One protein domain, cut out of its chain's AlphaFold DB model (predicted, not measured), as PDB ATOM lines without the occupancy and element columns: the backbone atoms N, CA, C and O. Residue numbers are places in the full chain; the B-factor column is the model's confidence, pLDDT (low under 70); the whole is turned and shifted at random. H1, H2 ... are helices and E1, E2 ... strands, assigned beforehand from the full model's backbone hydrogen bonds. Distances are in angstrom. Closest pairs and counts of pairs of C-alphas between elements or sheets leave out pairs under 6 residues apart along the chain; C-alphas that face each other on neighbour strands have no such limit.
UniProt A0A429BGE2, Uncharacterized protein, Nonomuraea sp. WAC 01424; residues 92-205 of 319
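What this domain is: This is residues 92 to 205 of the 319 residues of an uncharacterized protein of Nonomuraea sp. WAC 01424 (UniProt A0A429BGE2). Two small three-stranded sheets, E1 E2 E5 and E3 E6 E7, stand partly face to face, with H1 along one side, on both sheets. The long unnamed stretch 136 to 164 runs along the other side, tied by short pairings to E7 and E5; E4 lies beyond the second sheet. The printed part has 114 residues, in the order E1 E2 H1 E3 E4 E5 E6 E7; the first sheet is antiparallel, the second mixed. The class is mixed, with under half of the residues in named elements; the whole is compact and rounded, radius of gyration of the C-alphas 13.4 A, spans 35 by 34 by 25 A.

Where its parts are: E1, residues 92 to 96, begins at C-alpha 92 (116.949, 137.598, 165.288). E2 is 99 to 104, H1 110 to 119 with 14.3 A, E3 124 to 128 and E4 133 to 135. E5, 165 to 170, is 17.2 A long and E6, 178 to 184, 19.7 A. E7, 191 to 197, is 20.1 A long and ends at C-alpha 197 (123.654, 147.007, 189.662).

How they stand to each other: E1 and E2 form an antiparallel hairpin, N 94 to O 101 2.9 A. E5 is antiparallel to E2, N 102 to O 167 2.8 A. H1 is on this sheet, height 10.1 A, and on E3 E6 E7, height 6.2 A, along the strands; with the latter it makes two layers, a helix on one face of a sheet. Its closest C-alphas to E3 are Glu 114 and Val 126, 5.3 A. E3 and E6 are parallel, N 125 to O 180 2.8 A; E6 and E7 form an antiparallel hairpin, N 181 to O 194 2.8 A. E4 pairs with no named strand; its closest C-alphas to E6 are Met 134 and Thr 183, 7.5 A. E5 and E7 are apart. In H1 every O i to N i+4 pair is within hydrogen-bond range.

The domain as a whole: The C-alphas farthest apart, Gly 160 and Pro 176, are 36.9 A apart. The printed part has no cut; the link E4 to E5 is long. Residues 187 to 188 are under 70; the mean pLDDT of the printed part is 88.7.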
ATOM      1  N   ALA A  92     117.035 139.022 165.001       86.94
ATOM      2  CA  ALA A  92     116.949 137.598 165.288       86.94
ATOM      3  C   ALA A  92     117.638 137.313 166.629       86.94
ATOM      4  O   ALA A  92     118.702 137.863 166.911       86.94
ATOM      5  N   VAL A  93     117.034 136.457 167.456       88.62
ATOM      6  CA  VAL A  93     117.598 136.059 168.753       88.62
ATOM      7  C   VAL A  93     117.595 134.542 168.863       88.62
ATOM      8  O   VAL A  93     116.538 133.915 168.777       88.62
ATOM      9  N   ILE A  94     118.776 133.964 169.062       86.88
ATOM     10  CA  ILE A  94     119.004 132.521 169.164       86.88
ATOM     11  C   ILE A  94     119.548 132.232 170.559       86.88
ATOM     12  O   ILE A  94     120.556 132.813 170.949       86.88
ATOM     13  N   LEU A  95     118.893 131.343 171.304       89.12
ATOM     14  CA  LEU A  95     119.387 130.842 172.585       89.12
ATOM     15  C   LEU A  95     119.975 129.443 172.383       89.12
ATOM     16  O   LEU A  95     119.271 128.545 171.926       89.12
ATOM     17  N   ASP A  96     121.233 129.265 172.773       88.56
ATOM     18  CA  ASP A  96     121.932 127.981 172.775       88.56
ATOM     19  C   ASP A  96     122.763 127.838 174.057       88.56
ATOM     20  O   ASP A  96     123.628 128.660 174.342       88.56
ATOM     21  N   ASP A  97     122.441 126.845 174.884       86.19
ATOM     22  CA  ASP A  97     123.080 126.575 176.184       86.19
ATOM     23  C   ASP A  97     123.339 127.814 177.084       86.19
ATOM     24  O   ASP A  97     124.369 127.957 177.747       86.19
ATOM     25  N   GLY A  98     122.378 128.740 177.153       84.88
ATOM     26  CA  GLY A  98     122.500 129.975 177.942       84.88
ATOM     27  C   GLY A  98     123.228 131.119 177.228       84.88
ATOM     28  O   GLY A  98     123.179 132.249 177.717       84.88
ATOM     29  N   MET A  99     123.830 130.862 176.065       91.38
ATOM     30  CA  MET A  99     124.337 131.885 175.155       91.38
ATOM     31  C   MET A  99     123.214 132.392 174.256       91.38
ATOM     32  O   MET A  99     122.674 131.668 173.424       91.38
ATOM     33  N   VAL A 100     122.887 133.667 174.403       92.12
ATOM     34  CA  VAL A 100     121.940 134.388 173.563       92.12
ATOM     35  C   VAL A 100     122.719 135.127 172.482       92.12
ATOM     36  O   VAL A 100     123.441 136.074 172.778       92.12
ATOM     37  N   THR A 101     122.589 134.690 171.234       90.62
ATOM     38  CA  THR A 101     123.116 135.381 170.053       90.62
ATOM     39  C   THR A 101     122.034 136.286 169.492       90.62
ATOM     40  O   THR A 101     120.941 135.829 169.163       90.62
ATOM     41  N   ILE A 102     122.347 137.569 169.372       92.75
ATOM     42  CA  ILE A 102     121.451 138.606 168.880       92.75
ATOM     43  C   ILE A 102     122.010 139.101 167.558       92.75
ATOM     44  O   ILE A 102     123.196 139.403 167.479       92.75
ATOM     45  N   GLN A 103     121.163 139.200 166.541       91.38
ATOM     46  CA  GLN A 103     121.451 139.882 165.285       91.38
ATOM     47  C   GLN A 103     120.416 140.982 165.081       91.38
ATOM     48  O   GLN A 103     119.228 140.712 165.211       91.38
ATOM     49  N   ILE A 104     120.839 142.196 164.750       88.19
ATOM     50  CA  ILE A 104     119.966 143.339 164.475       88.19
ATOM     51  C   ILE A 104     120.283 143.851 163.075       88.19
ATOM     52  O   ILE A 104     121.439 144.121 162.762       88.19
ATOM     53  N   ARG A 105     119.256 143.989 162.239       86.06
ATOM     54  CA  ARG A 105     119.337 144.559 160.882       86.06
ATOM     55  C   ARG A 105     118.557 145.864 160.762       86.06
ATOM     56  O   ARG A 105     118.883 146.708 159.928       86.06
ATOM     57  N   ASP A 106     117.550 146.020 161.613       82.81
ATOM     58  CA  ASP A 106     116.761 147.229 161.773       82.81
ATOM     59  C   ASP A 106     116.639 147.547 163.270       82.81
ATOM     60  O   ASP A 106     116.333 146.683 164.093       82.81
ATOM     61  N   PHE A 107     116.940 148.789 163.617       81.81
ATOM     62  CA  PHE A 107     117.146 149.245 164.986       81.81
ATOM     63  C   PHE A 107     115.893 149.881 165.601       81.81
ATOM     64  O   PHE A 107     115.916 150.259 166.772       81.81
ATOM     65  N   ASP A 108     114.798 149.966 164.841       81.56
ATOM     66  CA  ASP A 108     113.587 150.680 165.251       81.56
ATOM     67  C   ASP A 108     112.742 149.924 166.300       81.56
ATOM     68  O   ASP A 108     112.000 150.552 167.058       81.56
ATOM     69  N   ASP A 109     112.876 148.593 166.418       87.31
ATOM     70  CA  ASP A 109     112.111 147.764 167.375       87.31
ATOM     71  C   ASP A 109     112.915 147.360 168.628       87.31
ATOM     72  O   ASP A 109     112.965 146.192 169.030       87.31
ATOM     73  N   ALA A 110     113.547 148.338 169.284       89.62
ATOM     74  CA  ALA A 110     114.263 148.110 170.544       89.62
ATOM     75  C   ALA A 110     113.361 147.525 171.647       89.62
ATOM     76  O   ALA A 110     113.775 146.630 172.382       89.62
ATOM     77  N   ALA A 111     112.101 147.968 171.725       90.44
ATOM     78  CA  ALA A 111     111.141 147.455 172.700       90.44
ATOM     79  C   ALA A 111     110.786 145.976 172.452       90.44
ATOM     80  O   ALA A 111     110.623 145.205 173.400       90.44
ATOM     81  N   GLY A 112     110.658 145.558 171.188       91.25
ATOM     82  CA  GLY A 112     110.487 144.155 170.826       91.25
ATOM     83  C   GLY A 112     111.691 143.311 171.217       91.25
ATOM     84  O   GLY A 112     111.512 142.274 171.862       91.25
ATOM     85  N   LEU A 113     112.901 143.790 170.918       92.06
ATOM     86  CA  LEU A 113     114.130 143.103 171.300       92.06
ATOM     87  C   LEU A 113     114.260 142.964 172.824       92.06
ATOM     88  O   LEU A 113     114.547 141.871 173.306       92.06
ATOM     89  N   GLU A 114     113.995 144.023 173.592       93.81
ATOM     90  CA  GLU A 114     114.029 143.983 175.060       93.81
ATOM     91  C   GLU A 114     113.080 142.916 175.619       93.81
ATOM     92  O   GLU A 114     113.487 142.071 176.422       93.81
ATOM     93  N   ARG A 115     111.824 142.901 175.153       93.94
ATOM     94  CA  ARG A 115     110.853 141.871 175.557       93.94
ATOM     95  C   ARG A 115     111.367 140.474 175.234       93.94
ATOM     96  O   ARG A 115     111.268 139.588 176.081       93.94
ATOM     97  N   ARG A 116     111.953 140.285 174.049       92.88
ATOM     98  CA  ARG A 116     112.478 138.985 173.631       92.88
ATOM     99  C   ARG A 116     113.647 138.525 174.500       92.88
ATOM    100  O   ARG A 116     113.704 137.357 174.869       92.88
ATOM    101  N   LEU A 117     114.559 139.423 174.857       94.56
ATOM    102  CA  LEU A 117     115.666 139.116 175.766       94.56
ATOM    103  C   LEU A 117     115.161 138.738 177.161       94.56
ATOM    104  O   LEU A 117     115.620 137.749 177.734       94.56
ATOM    105  N   LYS A 118     114.152 139.456 177.661       93.38
ATOM    106  CA  LYS A 118     113.504 139.151 178.939       93.38
ATOM    107  C   LYS A 118     112.833 137.775 178.947       93.38
ATOM    108  O   LYS A 118     112.964 137.047 179.927       93.38
ATOM    109  N   GLU A 119     112.151 137.390 177.865       92.56
ATOM    110  CA  GLU A 119     111.571 136.042 177.707       92.56
ATOM    111  C   GLU A 119     112.628 134.931 177.768       92.56
ATOM    112  O   GLU A 119     112.333 133.824 178.213       92.56
ATOM    113  N   LEU A 120     113.858 135.228 177.343       92.81
ATOM    114  CA  LEU A 120     114.994 134.305 177.375       92.81
ATOM    115  C   LEU A 120     115.789 134.377 178.689       92.81
ATOM    116  O   LEU A 120     116.866 133.793 178.786       92.81
ATOM    117  N   GLY A 121     115.274 135.084 179.701       91.81
ATOM    118  CA  GLY A 121     115.903 135.187 181.016       91.81
ATOM    119  C   GLY A 121     117.122 136.108 181.061       91.81
ATOM    120  O   GLY A 121     117.883 136.049 182.023       91.81
ATOM    121  N   VAL A 122     117.323 136.959 180.052       96.06
ATOM    122  CA  VAL A 122     118.373 137.981 180.082       96.06
ATOM    123  C   VAL A 122     117.816 139.229 180.778       96.06
ATOM    124  O   VAL A 122     116.847 139.809 180.276       96.06
ATOM    125  N   PRO A 123     118.404 139.686 181.899       95.75
ATOM    126  CA  PRO A 123     118.011 140.934 182.543       95.75
ATOM    127  C   PRO A 123     118.588 142.109 181.746       95.75
ATOM    128  O   PRO A 123     119.615 142.682 182.099       95.75
ATOM    129  N   ALA A 124     117.962 142.422 180.612       95.69
ATOM    130  CA  ALA A 124     118.417 143.459 179.701       95.69
ATOM    131  C   ALA A 124     117.407 144.598 179.557       95.69
ATOM    132  O   ALA A 124     116.195 144.389 179.604       95.69
ATOM    133  N   ARG A 125     117.944 145.788 179.302       95.62
ATOM    134  CA  ARG A 125     117.240 146.954 178.790       95.62
ATOM    135  C   ARG A 125     117.825 147.327 177.434       95.62
ATOM    136  O   ARG A 125     119.049 147.370 177.291       95.62
ATOM    137  N   VAL A 126     116.970 147.612 176.459       94.56
ATOM    138  CA  VAL A 126     117.400 148.033 175.121       94.56
ATOM    139  C   VAL A 126     116.840 149.414 174.836       94.56
ATOM    140  O   VAL A 126     115.636 149.598 174.682       94.56
ATOM    141  N   ASP A 127     117.728 150.398 174.758       94.56
ATOM    142  CA  ASP A 127     117.363 151.779 174.479       94.56
ATOM    143  C   ASP A 127     117.684 152.124 173.018       94.56
ATOM    144  O   ASP A 127     118.784 151.864 172.525       94.56
ATOM    145  N   HIS A 128     116.729 152.754 172.335       92.25
ATOM    146  CA  HIS A 128     116.936 153.359 171.022       92.25
ATOM    147  C   HIS A 128     116.961 154.882 171.158       92.25
ATOM    148  O   HIS A 128     116.071 155.474 171.771       92.25
ATOM    149  N   VAL A 129     117.976 155.518 170.578       92.31
ATOM    150  CA  VAL A 129     118.098 156.980 170.506       92.31
ATOM    151  C   VAL A 129     118.374 157.414 169.070       92.31
ATOM    152  O   VAL A 129     118.847 156.634 168.256       92.31
ATOM    153  N   ALA A 130     118.103 158.672 168.729       89.88
ATOM    154  CA  ALA A 130     118.435 159.169 167.396       89.88
ATOM    155  C   ALA A 130     119.959 159.184 167.155       89.88
ATOM    156  O   ALA A 130     120.759 159.294 168.088       89.88
ATOM    157  N   LYS A 131     120.371 159.138 165.884       86.81
ATOM    158  CA  LYS A 131     121.780 159.269 165.491       86.81
ATOM    159  C   LYS A 131     122.411 160.528 166.102       86.81
ATOM    160  O   LYS A 131     121.855 161.618 166.005       86.81
ATOM    161  N   GLY A 132     123.594 160.375 166.699       85.50
ATOM    162  CA  GLY A 132     124.310 161.469 167.368       85.50
ATOM    163  C   GLY A 132     123.811 161.784 168.782       85.50
ATOM    164  O   GLY A 132     124.302 162.732 169.391       85.50
ATOM    165  N   MET A 133     122.873 161.001 169.315       90.88
ATOM    166  CA  MET A 133     122.414 161.077 170.701       90.88
ATOM    167  C   MET A 133     122.959 159.898 171.518       90.88
ATOM    168  O   MET A 133     123.377 158.874 170.979       90.88
ATOM    169  N   MET A 134     122.928 160.043 172.836       91.25
ATOM    170  CA  MET A 134     123.166 158.990 173.818       91.25
ATOM    171  C   MET A 134     122.175 159.132 174.971       91.25
ATOM    172  O   MET A 134     121.527 160.166 175.107       91.25
ATOM    173  N   CYS A 135     122.074 158.125 175.832       93.19
ATOM    174  CA  CYS A 135     121.363 158.293 177.094       93.19
ATOM    175  C   CYS A 135     122.236 159.085 178.078       93.19
ATOM    176  O   CYS A 135     123.434 158.825 178.188       93.19
ATOM    177  N   ARG A 136     121.647 160.051 178.789       93.88
ATOM    178  CA  ARG A 136     122.318 160.771 179.879       93.88
ATOM    179  C   ARG A 136     122.761 159.776 180.949       93.88
ATOM    180  O   ARG A 136     121.943 158.985 181.401       93.88
ATOM    181  N   GLU A 137     124.017 159.872 181.375       90.00
ATOM    182  CA  GLU A 137     124.589 159.071 182.462       90.00
ATOM    183  C   GLU A 137     124.934 159.943 183.686       90.00
ATOM    184  O   GLU A 137     125.195 161.140 183.512       90.00
ATOM    185  N   PRO A 138     124.964 159.379 184.915       92.69
ATOM    186  CA  PRO A 138     124.696 157.977 185.264       92.69
ATOM    187  C   PRO A 138     123.196 157.645 185.375       92.69
ATOM    188  O   PRO A 138     122.409 158.447 185.877       92.69
ATOM    189  N   ARG A 139     122.806 156.430 184.971       93.44
ATOM    190  CA  ARG A 139     121.432 155.890 185.101       93.44
ATOM    191  C   ARG A 139     121.267 154.858 186.219       93.44
ATOM    192  O   ARG A 139     120.168 154.343 186.425       93.44
ATOM    193  N   GLY A 140     122.358 154.570 186.917       93.25
ATOM    194  CA  GLY A 140     122.470 153.610 188.009       93.25
ATOM    195  C   GLY A 140     123.931 153.445 188.427       93.25
ATOM    196  O   GLY A 140     124.806 154.172 187.946       93.25
ATOM    197  N   THR A 141     124.201 152.472 189.294       94.19
ATOM    198  CA  THR A 141     125.568 152.104 189.690       94.19
ATOM    199  C   THR A 141     126.170 151.167 188.644       94.19
ATOM    200  O   THR A 141     125.658 150.069 188.442       94.19
ATOM    201  N   GLN A 142     127.226 151.595 187.947       91.31
ATOM    202  CA  GLN A 142     127.888 150.773 186.928       91.31
ATOM    203  C   GLN A 142     128.816 149.735 187.561       91.31
ATOM    204  O   GLN A 142     129.614 150.055 188.440       91.31
ATOM    205  N   VAL A 143     128.771 148.508 187.046       87.75
ATOM    206  CA  VAL A 143     129.734 147.453 187.372       87.75
ATOM    207  C   VAL A 143     130.928 147.599 186.434       87.75
ATOM    208  O   VAL A 143     130.810 147.303 185.248       87.75
ATOM    209  N   VAL A 144     132.075 148.052 186.950       81.12
ATOM    210  CA  VAL A 144     133.284 148.299 186.135       81.12
ATOM    211  C   VAL A 144     134.410 147.292 186.380       81.12
ATOM    212  O   VAL A 144     135.067 146.879 185.430       81.12
ATOM    213  N   ASP A 145     134.593 146.831 187.620       75.12
ATOM    214  CA  ASP A 145     135.772 146.027 187.984       75.12
ATOM    215  C   ASP A 145     135.531 144.510 187.937       75.12
ATOM    216  O   ASP A 145     136.465 143.733 187.757       75.12
ATOM    217  N   ASN A 146     134.277 144.070 188.076       78.75
ATOM    218  CA  ASN A 146     133.926 142.659 188.288       78.75
ATOM    219  C   ASN A 146     132.971 142.111 187.219       78.75
ATOM    220  O   ASN A 146     132.077 141.324 187.526       78.75
ATOM    221  N   ILE A 147     133.142 142.523 185.960       84.75
ATOM    222  CA  ILE A 147     132.380 141.954 184.841       84.75
ATOM    223  C   ILE A 147     132.945 140.557 184.518       84.75
ATOM    224  O   ILE A 147     134.118 140.445 184.147       84.75
ATOM    225  N   PRO A 148     132.151 139.474 184.627       81.19
ATOM    226  CA  PRO A 148     132.624 138.134 184.305       81.19
ATOM    227  C   PRO A 148     133.085 138.029 182.852       81.19
ATOM    228  O   PRO A 148     132.396 138.451 181.920       81.19
ATOM    229  N   ARG A 149     134.250 137.407 182.640       82.88
ATOM    230  CA  ARG A 149     134.742 137.127 181.288       82.88
ATOM    231  C   ARG A 149     133.733 136.255 180.538       82.88
ATOM    232  O   ARG A 149     133.318 135.216 181.039       82.88
ATOM    233  N   GLY A 150     133.369 136.684 179.332       82.00
ATOM    234  CA  GLY A 150     132.386 135.993 178.497       82.00
ATOM    235  C   GLY A 150     130.922 136.296 178.832       82.00
ATOM    236  O   GLY A 150     130.052 135.672 178.230       82.00
ATOM    237  N   LEU A 151     130.629 137.241 179.741       87.12
ATOM    238  CA  LEU A 151     129.252 137.690 179.992       87.12
ATOM    239  C   LEU A 151     128.599 138.234 178.719       87.12
ATOM    240  O   LEU A 151     127.454 137.903 178.432       87.12
ATOM    241  N   TYR A 152     129.320 139.042 177.945       88.88
ATOM    242  CA  TYR A 152     128.877 139.504 176.636       88.88
ATOM    243  C   TYR A 152     130.065 139.733 175.695       88.88
ATOM    244  O   TYR A 152     131.197 139.922 176.148       88.88
ATOM    245  N   SER A 153     129.816 139.689 174.386       84.44
ATOM    246  CA  SER A 153     130.755 140.170 173.368       84.44
ATOM    247  C   SER A 153     130.512 141.649 173.089       84.44
ATOM    248  O   SER A 153     129.409 142.147 173.301       84.44
ATOM    249  N   LEU A 154     131.510 142.358 172.565       81.75
ATOM    250  CA  LEU A 154     131.240 143.672 171.988       81.75
ATOM    251  C   LEU A 154     130.324 143.512 170.756       81.75
ATOM    252  O   LEU A 154     130.364 142.455 170.114       81.75
ATOM    253  N   PRO A 155     129.480 144.509 170.436       82.94
ATOM    254  CA  PRO A 155     128.749 144.523 169.178       82.94
ATOM    255  C   PRO A 155     129.713 144.540 167.988       82.94
ATOM    256  O   PRO A 155     130.617 145.372 167.923       82.94
ATOM    257  N   GLU A 156     129.495 143.638 167.039       82.69
ATOM    258  CA  GLU A 156     130.287 143.491 165.814       82.69
ATOM    259  C   GLU A 156     129.364 143.474 164.596       82.69
ATOM    260  O   GLU A 156     128.163 143.248 164.722       82.69
ATOM    261  N   ASN A 157     129.906 143.674 163.398       84.19
ATOM    262  CA  ASN A 157     129.136 143.470 162.177       84.19
ATOM    263  C   ASN A 157     128.751 141.995 161.994       84.19
ATOM    264  O   ASN A 157     129.544 141.093 162.271       84.19
ATOM    265  N   ILE A 158     127.548 141.743 161.476       83.06
ATOM    266  CA  ILE A 158     127.180 140.403 161.000       83.06
ATOM    267  C   ILE A 158     128.115 140.053 159.826       83.06
ATOM    268  O   ILE A 158     128.274 140.878 158.921       83.06
ATOM    269  N   PRO A 159     128.740 138.859 159.793       79.69
ATOM    270  CA  PRO A 159     129.602 138.459 158.687       79.69
ATOM    271  C   PRO A 159     128.907 138.611 157.329       79.69
ATOM    272  O   PRO A 159     127.861 138.016 157.086       79.69
ATOM    273  N   GLY A 160     129.501 139.415 156.444       78.75
ATOM    274  CA  GLY A 160     128.942 139.715 155.123       78.75
ATOM    275  C   GLY A 160     127.923 140.863 155.077       78.75
ATOM    276  O   GLY A 160     127.501 141.223 153.981       78.75
ATOM    277  N   GLU A 161     127.565 141.483 156.209       79.44
ATOM    278  CA  GLU A 161     126.649 142.633 156.270       79.44
ATOM    279  C   GLU A 161     127.343 143.873 156.879       79.44
ATOM    280  O   GLU A 161     127.831 143.857 158.009       79.44
ATOM    281  N   SER A 162     127.358 145.000 156.158       72.62
ATOM    282  CA  SER A 162     128.013 146.241 156.619       72.62
ATOM    283  C   SER A 162     127.182 147.066 157.607       72.62
ATOM    284  O   SER A 162     127.729 147.923 158.298       72.62
ATOM    285  N   GLU A 163     125.871 146.830 157.674       77.25
ATOM    286  CA  GLU A 163     124.938 147.624 158.493       77.25
ATOM    287  C   GLU A 163     124.281 146.835 159.628       77.25
ATOM    288  O   GLU A 163     123.720 147.440 160.540       77.25
ATOM    289  N   GLY A 164     124.332 145.503 159.568       83.00
ATOM    290  CA  GLY A 164     123.769 144.630 160.587       83.00
ATOM    291  C   GLY A 164     124.762 144.384 161.714       83.00
ATOM    292  O   GLY A 164     125.962 144.244 161.469       83.00
ATOM    293  N   TRP A 165     124.265 144.305 162.945       85.69
ATOM    294  CA  TRP A 165     125.072 144.035 164.131       85.69
ATOM    295  C   TRP A 165     124.758 142.685 164.739       85.69
ATOM    296  O   TRP A 165     123.615 142.238 164.725       85.69
ATOM    297  N   GLN A 166     125.770 142.071 165.334       87.50
ATOM    298  CA  GLN A 166     125.639 140.886 166.154       87.50
ATOM    299  C   GLN A 166     126.309 141.064 167.512       87.50
ATOM    300  O   GLN A 166     127.313 141.759 167.647       87.50
ATOM    301  N   MET A 167     125.751 140.401 168.519       89.50
ATOM    302  CA  MET A 167     126.320 140.333 169.858       89.50
ATOM    303  C   MET A 167     125.912 139.027 170.534       89.50
ATOM    304  O   MET A 167     124.869 138.449 170.223       89.50
ATOM    305  N   ARG A 168     126.725 138.557 171.478       91.00
ATOM    306  CA  ARG A 168     126.435 137.381 172.300       91.00
ATOM    307  C   ARG A 168     126.343 137.784 173.763       91.00
ATOM    308  O   ARG A 168     127.157 138.580 174.214       91.00
ATOM    309  N   ILE A 169     125.394 137.211 174.498       91.94
ATOM    310  CA  ILE A 169     125.216 137.405 175.943       91.94
ATOM    311  C   ILE A 169     125.089 136.038 176.615       91.94
ATOM    312  O   ILE A 169     124.264 135.226 176.207       91.94
ATOM    313  N   ASN A 170     125.866 135.776 177.661       91.75
ATOM    314  CA  ASN A 170     125.714 134.592 178.495       91.75
ATOM    315  C   ASN A 170     124.772 134.881 179.670       91.75
ATOM    316  O   ASN A 170     125.170 135.443 180.689       91.75
ATOM    317  N   SER A 171     123.523 134.442 179.545       92.88
ATOM    318  CA  SER A 171     122.483 134.606 180.573       92.88
ATOM    319  C   SER A 171     122.832 133.974 181.930       92.88
ATOM    320  O   SER A 171     122.307 134.400 182.954       92.88
ATOM    321  N   LYS A 172     123.742 132.992 181.972       92.50
ATOM    322  CA  LYS A 172     124.121 132.276 183.201       92.50
ATOM    323  C   LYS A 172     125.183 133.004 184.032       92.50
ATOM    324  O   LYS A 172     125.457 132.579 185.150       92.50
ATOM    325  N   LEU A 173     125.816 134.044 183.484       92.19
ATOM    326  CA  LEU A 173     126.932 134.748 184.130       92.19
ATOM    327  C   LEU A 173     126.519 136.044 184.835       92.19
ATOM    328  O   LEU A 173     127.373 136.702 185.421       92.19
ATOM    329  N   PHE A 174     125.242 136.423 184.791       94.56
ATOM    330  CA  PHE A 174     124.759 137.587 185.527       94.56
ATOM    331  C   PHE A 174     124.861 137.360 187.036       94.56
ATOM    332  O   PHE A 174     124.426 136.335 187.563       94.56
ATOM    333  N   GLY A 175     125.419 138.347 187.734       91.81
ATOM    334  CA  GLY A 175     125.316 138.446 189.180       91.81
ATOM    335  C   GLY A 175     123.867 138.685 189.623       91.81
ATOM    336  O   GLY A 175     123.017 139.067 188.808       91.81
ATOM    337  N   PRO A 176     123.564 138.465 190.912       90.75
ATOM    338  CA  PRO A 176     122.243 138.763 191.442       90.75
ATOM    339  C   PRO A 176     121.926 140.246 191.231       90.75
ATOM    340  O   PRO A 176     122.772 141.099 191.485       90.75
ATOM    341  N   ASP A 177     120.705 140.521 190.774       92.38
ATOM    342  CA  ASP A 177     120.196 141.881 190.564       92.38
ATOM    343  C   ASP A 177     121.081 142.736 189.640       92.38
ATOM    344  O   ASP A 177     121.323 143.901 189.907       92.38
ATOM    345  N   GLN A 178     121.613 142.168 188.555       95.44
ATOM    346  CA  GLN A 178     122.313 142.942 187.525       95.44
ATOM    347  C   GLN A 178     121.420 143.198 186.315       95.44
ATOM    348  O   GLN A 178     120.672 142.315 185.900       95.44
ATOM    349  N   THR A 179     121.567 144.373 185.703       96.75
ATOM    350  CA  THR A 179     120.872 144.736 184.462       96.75
ATOM    351  C   THR A 179     121.875 145.112 183.379       96.75
ATOM    352  O   THR A 179     122.667 146.042 183.536       96.75
ATOM    353  N   PHE A 180     121.826 144.418 182.245       96.00
ATOM    354  CA  PHE A 180     122.560 144.786 181.038       96.00
ATOM    355  C   PHE A 180     121.810 145.869 180.267       96.00
ATOM    356  O   PHE A 180     120.631 145.718 179.973       96.00
ATOM    357  N   VAL A 181     122.476 146.953 179.894       95.44
ATOM    358  CA  VAL A 181     121.883 148.025 179.093       95.44
ATOM    359  C   VAL A 181     122.594 148.092 177.758       95.44
ATOM    360  O   VAL A 181     123.802 148.325 177.706       95.44
ATOM    361  N   TRP A 182     121.828 147.940 176.683       92.94
ATOM    362  CA  TRP A 182     122.297 148.147 175.322       92.94
ATOM    363  C   TRP A 182     121.634 149.390 174.738       92.94
ATOM    364  O   TRP A 182     120.423 149.412 174.537       92.94
ATOM    365  N   THR A 183     122.419 150.434 174.471       91.44
ATOM    366  CA  THR A 183     121.933 151.626 173.763       91.44
ATOM    367  C   THR A 183     122.374 151.580 172.308       91.44
ATOM    368  O   THR A 183     123.542 151.311 172.003       91.44
ATOM    369  N   ILE A 184     121.439 151.860 171.404       89.00
ATOM    370  CA  ILE A 184     121.655 151.827 169.961       89.00
ATOM    371  C   ILE A 184     121.129 153.123 169.347       89.00
ATOM    372  O   ILE A 184     120.047 153.581 169.703       89.00
ATOM    373  N   SER A 185     121.888 153.714 168.419       83.62
ATOM    374  CA  SER A 185     121.469 154.922 167.688       83.62
ATOM    375  C   SER A 185     121.208 154.729 166.190       83.62
ATOM    376  O   SER A 185     121.220 155.686 165.411       83.62
ATOM    377  N   GLY A 186     120.967 153.479 165.789       71.94
ATOM    378  CA  GLY A 186     120.594 153.108 164.427       71.94
ATOM    379  C   GLY A 186     121.771 152.919 163.468       71.94
ATOM    380  O   GLY A 186     122.938 152.889 163.864       71.94
ATOM    381  N   LYS A 187     121.454 152.785 162.173       67.88
ATOM    382  CA  LYS A 187     122.424 152.501 161.100       67.88
ATOM    383  C   LYS A 187     123.538 153.550 161.028       67.88
ATOM    384  O   LYS A 187     123.284 154.751 160.903       67.88
ATOM    385  N   GLY A 188     124.790 153.089 161.086       65.94
ATOM    386  CA  GLY A 188     125.972 153.960 161.110       65.94
ATOM    387  C   GLY A 188     126.013 154.904 162.321       65.94
ATOM    388  O   GLY A 188     126.640 155.965 162.254       65.94
ATOM    389  N   GLY A 189     125.268 154.568 163.377       73.38
ATOM    390  CA  GLY A 189     125.250 155.247 164.662       73.38
ATOM    391  C   GLY A 189     126.231 154.628 165.659       73.38
ATOM    392  O   GLY A 189     126.968 153.689 165.366       73.38
ATOM    393  N   MET A 190     126.232 155.180 166.865       76.12
ATOM    394  CA  MET A 190     126.945 154.659 168.025       76.12
ATOM    395  C   MET A 190     126.155 153.539 168.709       76.12
ATOM    396  O   MET A 190     124.916 153.543 168.718       76.12
ATOM    397  N   THR A 191     126.891 152.640 169.357       82.75
ATOM    398  CA  THR A 191     126.364 151.699 170.341       82.75
ATOM    399  C   THR A 191     127.174 151.689 171.614       82.75
ATOM    400  O   THR A 191     128.381 151.912 171.584       82.75
ATOM    401  N   SER A 192     126.497 151.436 172.727       86.06
ATOM    402  CA  SER A 192     127.132 151.228 174.019       86.06
ATOM    403  C   SER A 192     126.473 150.073 174.761       86.06
ATOM    404  O   SER A 192     125.263 149.860 174.682       86.06
ATOM    405  N   THR A 193     127.294 149.344 175.505       90.00
ATOM    406  CA  THR A 193     126.885 148.245 176.378       90.00
ATOM    407  C   THR A 193     127.405 148.540 177.775       90.00
ATOM    408  O   THR A 193     128.615 148.716 177.941       90.00
ATOM    409  N   ILE A 194     126.520 148.618 178.763       91.00
ATOM    410  CA  ILE A 194     126.879 148.918 180.154       91.00
ATOM    411  C   ILE A 194     126.181 147.914 181.066       91.00
ATOM    412  O   ILE A 194     125.009 147.603 180.866       91.00
ATOM    413  N   LEU A 195     126.895 147.416 182.071       94.25
ATOM    414  CA  LEU A 195     126.326 146.576 183.119       94.25
ATOM    415  C   LEU A 195     126.063 147.421 184.367       94.25
ATOM    416  O   LEU A 195     126.958 148.120 184.841       94.25
ATOM    417  N   TYR A 196     124.850 147.338 184.901       95.75
ATOM    418  CA  TYR A 196     124.426 148.043 186.108       95.75
ATOM    419  C   TYR A 196     124.102 147.081 187.245       95.75
ATOM    420  O   TYR A 196     123.653 145.957 187.014       95.75
ATOM    421  N   GLU A 197     124.279 147.566 188.468       95.06
ATOM    422  CA  GLU A 197     123.654 147.007 189.662       95.06
ATOM    423  C   GLU A 197     122.208 147.505 189.756       95.06
ATOM    424  O   GLU A 197     121.931 148.704 189.658       95.06
ATOM    425  N   GLY A 198     121.290 146.575 189.965       93.75
ATOM    426  CA  GLY A 198     119.874 146.816 190.151       93.75
ATOM    427  C   GLY A 198     119.137 147.301 188.899       93.75
ATOM    428  O   GLY A 198     119.611 147.155 187.763       93.75
ATOM    429  N   PRO A 199     117.934 147.871 189.086       92.94
ATOM    430  CA  PRO A 199     117.158 148.479 188.014       92.94
ATOM    431  C   PRO A 199     117.797 149.783 187.514       92.94
ATOM    432  O   PRO A 199     118.360 150.560 188.281       92.94
ATOM    433  N   VAL A 200     117.627 150.067 186.221       96.25
ATOM    434  CA  VAL A 200     118.229 151.233 185.550       96.25
ATOM    435  C   VAL A 200     117.178 152.288 185.222       96.25
ATOM    436  O   VAL A 200     116.129 151.977 184.644       96.25
ATOM    437  N   ALA A 201     117.476 153.556 185.519       96.44
ATOM    438  CA  ALA A 201     116.608 154.686 185.198       96.44
ATOM    439  C   ALA A 201     116.326 154.803 183.680       96.44
ATOM    440  O   ALA A 201     117.145 154.375 182.856       96.44
ATOM    441  N   PRO A 202     115.176 155.371 183.265       95.69
ATOM    442  CA  PRO A 202     114.872 155.623 181.859       95.69
ATOM    443  C   PRO A 202     115.961 156.364 181.084       95.69
ATOM    444  O   PRO A 202     116.679 157.185 181.647       95.69
ATOM    445  N   CYS A 203     116.089 156.061 179.791       95.69
ATOM    446  CA  CYS A 203     116.984 156.806 178.912       95.69
ATOM    447  C   CYS A 203     116.429 158.218 178.707       95.69
ATOM    448  O   CYS A 203     115.335 158.383 178.169       95.69
ATOM    449  N   GLU A 204     117.190 159.229 179.117       97.12
ATOM    450  CA  GLU A 204     116.975 160.619 178.719       97.12
ATOM    451  C   GLU A 204     117.939 160.930 177.562       97.12
ATOM    452  O   GLU A 204     119.150 161.010 177.800       97.12
ATOM    453  N   PRO A 205     117.460 161.066 176.311       94.44
ATOM    454  CA  PRO A 205     118.339 161.324 175.180       94.44
ATOM    455  C   PRO A 205     119.009 162.695 175.296       94.44
ATOM    456  O   PRO A 205     118.345 163.725 175.397       94.44
TER     457      PRO A 205